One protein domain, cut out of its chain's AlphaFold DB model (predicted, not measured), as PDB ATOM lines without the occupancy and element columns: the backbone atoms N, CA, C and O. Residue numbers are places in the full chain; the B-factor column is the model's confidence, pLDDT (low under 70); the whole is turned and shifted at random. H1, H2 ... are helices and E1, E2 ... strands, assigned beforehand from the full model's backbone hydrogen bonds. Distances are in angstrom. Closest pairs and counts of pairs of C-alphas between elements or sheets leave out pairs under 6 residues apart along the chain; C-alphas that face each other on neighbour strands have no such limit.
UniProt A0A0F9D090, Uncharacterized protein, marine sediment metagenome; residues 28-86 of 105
ATOM      1  N   SER A  28    -145.789 195.248  96.584       98.44
ATOM      2  CA  SER A  28    -146.936 195.833  97.296       98.44
ATOM      3  C   SER A  28    -147.576 196.963  96.485       98.44
ATOM      4  O   SER A  28    -146.916 197.560  95.633       98.44
ATOM      5  N   ASP A  29    -148.853 197.252  96.750       98.38
ATOM      6  CA  ASP A  29    -149.593 198.349  96.107       98.38
ATOM      7  C   ASP A  29    -149.534 198.330  94.560       98.38
ATOM      8  O   ASP A  29    -149.538 199.372  93.901       98.38
ATOM      9  N   SER A  30    -149.467 197.140  93.955       97.88
ATOM     10  CA  SER A  30    -149.317 196.966  92.503       97.88
ATOM     11  C   SER A  30    -150.597 196.517  91.795       97.88
ATOM     12  O   SER A  30    -150.688 196.623  90.572       97.88
ATOM     13  N   ILE A  31    -151.614 196.067  92.539       98.12
ATOM     14  CA  ILE A  31    -152.841 195.487  91.981       98.12
ATOM     15  C   ILE A  31    -154.031 196.420  92.216       98.12
ATOM     16  O   ILE A  31    -154.554 196.553  93.319       98.12
ATOM     17  N   GLY A  32    -154.494 197.077  91.150       98.19
ATOM     18  CA  GLY A  32    -155.586 198.055  91.230       98.19
ATOM     19  C   GLY A  32    -156.991 197.459  91.402       98.19
ATOM     20  O   GLY A  32    -157.908 198.189  91.788       98.19
ATOM     21  N   LEU A  33    -157.171 196.178  91.077       98.31
ATOM     22  CA  LEU A  33    -158.418 195.428  91.209       98.31
ATOM     23  C   LEU A  33    -158.101 193.930  91.227       98.31
ATOM     24  O   LEU A  33    -157.418 193.444  90.329       98.31
ATOM     25  N   SER A  34    -158.661 193.202  92.187       98.12
ATOM     26  CA  SER A  34    -158.721 191.738  92.167       98.12
ATOM     27  C   SER A  34    -160.165 191.274  91.989       98.12
ATOM     28  O   SER A  34    -161.094 191.844  92.564       98.12
ATOM     29  N   VAL A  35    -160.354 190.236  91.174       98.31
ATOM     30  CA  VAL A  35    -161.646 189.571  90.963       98.31
ATOM     31  C   VAL A  35    -161.397 188.075  90.975       98.31
ATOM     32  O   VAL A  35    -160.599 187.586  90.178       98.31
ATOM     33  N   TYR A  36    -162.039 187.351  91.887       97.25
ATOM     34  CA  TYR A  36    -161.827 185.911  92.020       97.25
ATOM     35  C   TYR A  36    -163.020 185.208  92.669       97.25
ATOM     36  O   TYR A  36    -163.909 185.837  93.240       97.25
ATOM     37  N   SER A  37    -163.011 183.882  92.569       95.06
ATOM     38  CA  SER A  37    -163.947 182.973  93.224       95.06
ATOM     39  C   SER A  37    -163.112 181.921  93.953       95.06
ATOM     40  O   SER A  37    -162.480 181.110  93.271       95.06
ATOM     41  N   PRO A  38    -163.026 181.939  95.295       92.50
ATOM     42  CA  PRO A  38    -162.328 180.884  96.020       92.50
ATOM     43  C   PRO A  38    -163.059 179.537  95.837       92.50
ATOM     44  O   PRO A  38    -164.255 179.531  95.525       92.50
ATOM     45  N   PRO A  39    -162.371 178.393  96.010       89.31
ATOM     46  CA  PRO A  39    -163.029 177.093  96.047       89.31
ATOM     47  C   PRO A  39    -164.001 177.017  97.232       89.31
ATOM     48  O   PRO A  39    -163.845 177.719  98.231       89.31
ATOM     49  N   PHE A  40    -165.003 176.144  97.131       87.06
ATOM     50  CA  PHE A  40    -165.964 175.932  98.210       87.06
ATOM     51  C   PHE A  40    -165.294 175.265  99.417       87.06
ATOM     52  O   PHE A  40    -164.771 174.156  99.302       87.06
ATOM     53  N   GLY A  41    -165.349 175.920 100.579       85.81
ATOM     54  CA  GLY A  41    -164.773 175.409 101.822       85.81
ATOM     55  C   GLY A  41    -165.392 174.080 102.254       85.81
ATOM     56  O   GLY A  41    -166.558 174.029 102.641       85.81
ATOM     57  N   GLY A  42    -164.610 173.002 102.185       77.00
ATOM     58  CA  GLY A  42    -165.001 171.674 102.663       77.00
ATOM     59  C   GLY A  42    -166.004 170.911 101.789       77.00
ATOM     60  O   GLY A  42    -166.481 169.865 102.224       77.00
ATOM     61  N   LEU A  43    -166.332 171.395 100.581       80.69
ATOM     62  CA  LEU A  43    -167.265 170.702  99.675       80.69
ATOM     63  C   LEU A  43    -166.545 169.821  98.647       80.69
ATOM     64  O   LEU A  43    -166.921 168.669  98.437       80.69
ATOM     65  N   TYR A  44    -165.511 170.362  98.006       80.81
ATOM     66  CA  TYR A  44    -164.717 169.659  97.002       80.81
ATOM     67  C   TYR A  44    -163.243 169.782  97.343       80.81
ATOM     68  O   TYR A  44    -162.817 170.838  97.791       80.81
ATOM     69  N   ASN A  45    -162.475 168.725  97.085       83.81
ATOM     70  CA  ASN A  45    -161.021 168.761  97.132       83.81
ATOM     71  C   ASN A  45    -160.466 168.415  95.748       83.81
ATOM     72  O   ASN A  45    -160.836 167.394  95.164       83.81
ATOM     73  N   TYR A  46    -159.620 169.291  95.208       83.50
ATOM     74  CA  TYR A  46    -159.112 169.164  93.842       83.50
ATOM     75  C   TYR A  46    -157.733 168.499  93.779       83.50
ATOM     76  O   TYR A  46    -157.356 167.976  92.728       83.50
ATOM     77  N   SER A  47    -156.989 168.480  94.887       84.50
ATOM     78  CA  SER A  47    -155.702 167.796  95.011       84.50
ATOM     79  C   SER A  47    -155.329 167.494  96.467       84.50
ATOM     80  O   SER A  47    -155.754 168.178  97.395       84.50
ATOM     81  N   SER A  48    -154.446 166.512  96.664       84.75
ATOM     82  CA  SER A  48    -153.886 166.173  97.982       84.75
ATOM     83  C   SER A  48    -152.763 167.115  98.441       84.75
ATOM     84  O   SER A  48    -152.079 166.821  99.422       84.75
ATOM     85  N   GLU A  49    -152.509 168.206  97.716       84.94
ATOM     86  CA  GLU A  49    -151.455 169.158  98.062       84.94
ATOM     87  C   GLU A  49    -151.839 169.939  99.322       84.94
ATOM     88  O   GLU A  49    -152.985 170.347  99.500       84.94
ATOM     89  N   ILE A  50    -150.868 170.188 100.204       85.25
ATOM     90  CA  ILE A  50    -151.101 170.963 101.437       85.25
ATOM     91  C   ILE A  50    -151.489 172.411 101.107       85.25
ATOM     92  O   ILE A  50    -152.283 173.015 101.816       85.25
ATOM     93  N   ALA A  51    -150.948 172.956 100.017       86.94
ATOM     94  CA  ALA A  51    -151.241 174.314  99.565       86.94
ATOM     95  C   ALA A  51    -152.619 174.452  98.891       86.94
ATOM     96  O   ALA A  51    -153.038 175.561  98.572       86.94
ATOM     97  N   ASP A  52    -153.333 173.351  98.643       87.62
ATOM     98  CA  ASP A  52    -154.656 173.426  98.043       87.62
ATOM     99  C   ASP A  52    -155.647 174.045  99.038       87.62
ATOM    100  O   ASP A  52    -155.985 173.467 100.069       87.62
ATOM    101  N   LEU A  53    -156.143 175.237  98.709       86.81
ATOM    102  CA  LEU A  53    -157.134 175.965  99.502       86.81
ATOM    103  C   LEU A  53    -158.428 175.156  99.723       86.81
ATOM    104  O   LEU A  53    -159.144 175.381 100.694       86.81
ATOM    105  N   SER A  54    -158.722 174.206  98.836       84.50
ATOM    106  CA  SER A  54    -159.860 173.293  98.948       84.50
ATOM    107  C   SER A  54    -159.577 172.067  99.829       84.50
ATOM    108  O   SER A  54    -160.504 171.369 100.236       84.50
ATOM    109  N   ASN A  55    -158.308 171.804 100.161       86.50
ATOM    110  CA  ASN A  55    -157.875 170.734 101.063       86.50
ATOM    111  C   ASN A  55    -158.057 171.147 102.533       86.50
ATOM    112  O   ASN A  55    -157.118 171.181 103.325       86.50
ATOM    113  N   ALA A  56    -159.292 171.503 102.877       83.31
ATOM    114  CA  ALA A  56    -159.691 171.941 104.200       83.31
ATOM    115  C   ALA A  56    -160.799 171.037 104.746       83.31
ATOM    116  O   ALA A  56    -161.792 170.752 104.069       83.31
ATOM    117  N   TYR A  57    -160.646 170.604 105.997       77.81
ATOM    118  CA  TYR A  57    -161.694 169.875 106.702       77.81
ATOM    119  C   TYR A  57    -162.721 170.869 107.259       77.81
ATOM    120  O   TYR A  57    -162.564 171.405 108.355       77.81
ATOM    121  N   GLY A  58    -163.769 171.130 106.476       79.00
ATOM    122  CA  GLY A  58    -164.857 172.029 106.860       79.00
ATOM    123  C   GLY A  58    -164.512 173.518 106.757       79.00
ATOM    124  O   GLY A  58    -163.523 173.914 106.140       79.00
ATOM    125  N   TYR A  59    -165.385 174.349 107.331       83.25
ATOM    126  CA  TYR A  59    -165.386 175.801 107.129       83.25
ATOM    127  C   TYR A  59    -164.235 176.506 107.863       83.25
ATOM    128  O   TYR A  59    -163.549 177.323 107.257       83.25
ATOM    129  N   ASP A  60    -163.959 176.142 109.120       87.81
ATOM    130  CA  ASP A  60    -162.895 176.772 109.919       87.81
ATOM    131  C   ASP A  60    -161.518 176.598 109.261       87.81
ATOM    132  O   ASP A  60    -160.819 177.577 109.005       87.81
ATOM    133  N   GLY A  61    -161.180 175.366 108.859       87.81
ATOM    134  CA  GLY A  61    -159.924 175.092 108.157       87.81
ATOM    135  C   GLY A  61    -159.825 175.799 106.801       87.81
ATOM    136  O   GLY A  61    -158.734 176.172 106.372       87.81
ATOM    137  N   PHE A  62    -160.960 176.035 106.129       90.50
ATOM    138  CA  PHE A  62    -160.973 176.829 104.903       90.50
ATOM    139  C   PHE A  62    -160.610 178.286 105.194       90.50
ATOM    140  O   PHE A  62    -159.808 178.849 104.454       90.50
ATOM    141  N   PHE A  63    -161.141 178.897 106.259       91.25
ATOM    142  CA  PHE A  63    -160.792 180.277 106.615       91.25
ATOM    143  C   PHE A  63    -159.350 180.424 107.092       91.25
ATOM    144  O   PHE A  63    -158.716 181.417 106.731       91.25
ATOM    145  N   ASP A  64    -158.809 179.430 107.798       91.69
ATOM    146  CA  ASP A  64    -157.390 179.396 108.169       91.69
ATOM    147  C   ASP A  64    -156.493 179.444 106.919       91.69
ATOM    148  O   ASP A  64    -155.560 180.243 106.838       91.69
ATOM    149  N   HIS A  65    -156.803 178.641 105.894       92.06
ATOM    150  CA  HIS A  65    -156.080 178.694 104.620       92.06
ATOM    151  C   HIS A  65    -156.372 179.976 103.825       92.06
ATOM    152  O   HIS A  65    -155.471 180.573 103.230       92.06
ATOM    153  N   TYR A  66    -157.622 180.429 103.805       94.56
ATOM    154  CA  TYR A  66    -158.033 181.607 103.048       94.56
ATOM    155  C   TYR A  66    -157.411 182.897 103.594       94.56
ATOM    156  O   TYR A  66    -157.161 183.831 102.831       94.56
ATOM    157  N   GLU A  67    -157.070 182.937 104.885       95.94
ATOM    158  CA  GLU A  67    -156.350 184.049 105.503       95.94
ATOM    159  C   GLU A  67    -155.035 184.363 104.768       95.94
ATOM    160  O   GLU A  67    -154.700 185.536 104.584       95.94
ATOM    161  N   PHE A  68    -154.315 183.351 104.268       96.06
ATOM    162  CA  PHE A  68    -153.102 183.566 103.472       96.06
ATOM    163  C   PHE A  68    -153.385 184.331 102.174       96.06
ATOM    164  O   PHE A  68    -152.631 185.235 101.812       96.06
ATOM    165  N   VAL A  69    -154.498 184.020 101.504       97.06
ATOM    166  CA  VAL A  69    -154.938 184.724 100.291       97.06
ATOM    167  C   VAL A  69    -155.309 186.167 100.623       97.06
ATOM    168  O   VAL A  69    -154.850 187.094  99.957       97.06
ATOM    169  N   VAL A  70    -156.110 186.374 101.672       97.56
ATOM    170  CA  VAL A  70    -156.584 187.705 102.075       97.56
ATOM    171  C   VAL A  70    -155.423 188.607 102.505       97.56
ATOM    172  O   VAL A  70    -155.400 189.778 102.128       97.56
ATOM    173  N   LYS A  71    -154.434 188.074 103.234       98.25
ATOM    174  CA  LYS A  71    -153.220 188.808 103.635       98.25
ATOM    175  C   LYS A  71    -152.435 189.314 102.428       98.25
ATOM    176  O   LYS A  71    -152.076 190.492 102.383       98.25
ATOM    177  N   GLU A  72    -152.205 188.458 101.436       98.38
ATOM    178  CA  GLU A  72    -151.483 188.861 100.229       98.38
ATOM    179  C   GLU A  72    -152.294 189.840  99.376       98.38
ATOM    180  O   GLU A  72    -151.758 190.859  98.943       98.38
ATOM    181  N   LEU A  73    -153.603 189.624  99.207       98.25
ATOM    182  CA  LEU A  73    -154.464 190.580  98.509       98.25
ATOM    183  C   LEU A  73    -154.455 191.957  99.181       98.25
ATOM    184  O   LEU A  73    -154.366 192.968  98.485       98.25
ATOM    185  N   ALA A  74    -154.500 192.014 100.515       98.06
ATOM    186  CA  ALA A  74    -154.430 193.267 101.261       98.06
ATOM    187  C   ALA A  74    -153.091 193.991 101.050       98.06
ATOM    188  O   ALA A  74    -153.080 195.203 100.866       98.06
ATOM    189  N   ARG A  75    -151.970 193.258 101.011       98.56
ATOM    190  CA  ARG A  75    -150.636 193.816 100.727       98.56
ATOM    191  C   ARG A  75    -150.505 194.340  99.293       98.56
ATOM    192  O   ARG A  75    -149.808 195.322  99.043       98.56
ATOM    193  N   LEU A  76    -151.120 193.650  98.337       98.62
ATOM    194  CA  LEU A  76    -151.041 193.987  96.915       98.62
ATOM    195  C   LEU A  76    -151.962 195.138  96.508       98.62
ATOM    196  O   LEU A  76    -151.709 195.773  95.483       98.62
ATOM    197  N   THR A  77    -153.018 195.394  97.278       98.56
ATOM    198  CA  THR A  77    -154.085 196.334  96.924       98.56
ATOM    199  C   THR A  77    -153.804 197.729  97.492       98.56
ATOM    200  O   THR A  77    -153.850 197.897  98.709       98.56
ATOM    201  N   PRO A  78    -153.609 198.762  96.647       98.19
ATOM    202  CA  PRO A  78    -153.435 200.132  97.119       98.19
ATOM    203  C   PRO A  78    -154.635 200.649  97.911       98.19
ATOM    204  O   PRO A  78    -155.788 200.315  97.617       98.19
ATOM    205  N   ALA A  79    -154.387 201.572  98.843       97.44
ATOM    206  CA  ALA A  79    -155.449 202.266  99.567       97.44
ATOM    207  C   ALA A  79    -156.495 202.873  98.604       97.44
ATOM    208  O   ALA A  79    -156.164 203.560  97.634       97.44
ATOM    209  N   GLY A  80    -157.777 202.603  98.866       97.25
ATOM    210  CA  GLY A  80    -158.900 203.047  98.031       97.25
ATOM    211  C   GLY A  80    -159.218 202.153  96.824       97.25
ATOM    212  O   GLY A  80    -160.166 202.443  96.090       97.25
ATOM    213  N   ARG A  81    -158.470 201.066  96.600       98.38
ATOM    214  CA  ARG A  81    -158.785 200.042  95.590       98.38
ATOM    215  C   ARG A  81    -159.661 198.933  96.167       98.38
ATOM    216  O   ARG A  81    -160.002 198.945  97.347       98.38
ATOM    217  N   ARG A  82    -160.129 198.032  95.297       97.12
ATOM    218  CA  ARG A  82    -161.150 197.034  95.641       97.12
ATOM    219  C   ARG A  82    -160.716 195.624  95.280       97.12
ATOM    220  O   ARG A  82    -160.084 195.407  94.252       97.12
ATOM    221  N   THR A  83    -161.166 194.698  96.112       97.81
ATOM    222  CA  THR A  83    -161.167 193.261  95.870       97.81
ATOM    223  C   THR A  83    -162.615 192.798  95.745       97.81
ATOM    224  O   THR A  83    -163.462 193.201  96.546       97.81
ATOM    225  N   ALA A  84    -162.929 192.028  94.707       98.06
ATOM    226  CA  ALA A  84    -164.266 191.510  94.444       98.06
ATOM    227  C   ALA A  84    -164.252 189.983  94.521       98.06
ATOM    228  O   ALA A  84    -163.573 189.314  93.739       98.06
ATOM    229  N   VAL A  85    -165.030 189.447  95.460       97.19
ATOM    230  CA  VAL A  85    -165.156 188.009  95.690       97.19
ATOM    231  C   VAL A  85    -166.501 187.551  95.155       97.19
ATOM    232  O   VAL A  85    -167.548 187.973  95.646       97.19
ATOM    233  N   HIS A  86    -166.480 186.689  94.147       96.25
ATOM    234  CA  HIS A  86    -167.662 185.945  93.753       96.25
ATOM    235  C   HIS A  86    -167.828 184.777  94.727       96.25
ATOM    236  O   HIS A  86    -166.936 183.940  94.855       96.25
TER     237      HIS A  86
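Overview. This is residues 28 to 86 of the 105 residues of an uncharacterized protein of marine sediment metagenome (UniProt A0A0F9D090). A parallel pair of short strands, E1 and E2, runs over the last part of one long helix, H1, in the opposite direction, and the long unnamed stretch after E1, residues 37 to 57, first runs on from E1 toward the end where H1 begins and then winds there in a large loop before it enters H1. The 59 printed residues hold E1, H1 and E2 in that order along the chain, and the sheet, E1 beside E2, is all parallel. The class is mixed, helices and strands, with under half of the residues in named elements. The outline is elongated, 34 by 19 by 18 A, and the whole is only just loose, close to compact, with a radius of gyration of the C-alphas of 12.7 A.

Arrangement. E1, residues 33 to 36, and E2, residues 82 to 85, are parallel neighbours at 6 degrees. The C-alphas of Ser 34 and Thr 83 face each other at 4.7 A; N 84 and O 34, at 2.8 A, are within hydrogen-bond range, as are N 36 and O 84, at 3.1 A. H1, residues 58 to 76, comes within 10 A of these strands with its residues 70 to 76, C-alpha to C-alpha. The closest C-alphas of E1 and H1 are those of Ser 34 and Leu 73, 7.7 A apart; those of H1 and E2 are Leu 73 and Thr 83, also 7.7 A apart. E1, H1 and E2 form a strand-helix-strand unit, two parallel neighbour strands with a helix between them in the chain, and its crossover is right-handed. In H1, 13 of 15 O i to N i+4 pairs are within hydrogen-bond range.

Along the chain. E1 begins at C-alpha 33, (-158.418, 195.428, 91.209). H1 is 27.8 A long, begins at C-alpha 58, (-164.857, 172.029, 106.860), and has a kink of 31 degrees near residue 65. E2 ends at C-alpha 85, (-165.156, 188.009, 95.690).

Size, cuts and confidence. The two C-alphas farthest apart, Ser 48 and Gly 80, are 37.2 A apart. The link E1 to H1 is long, 21 residues; H1 to E2 is tight. The printed part has no cut, and no printed residue has a pLDDT under 70.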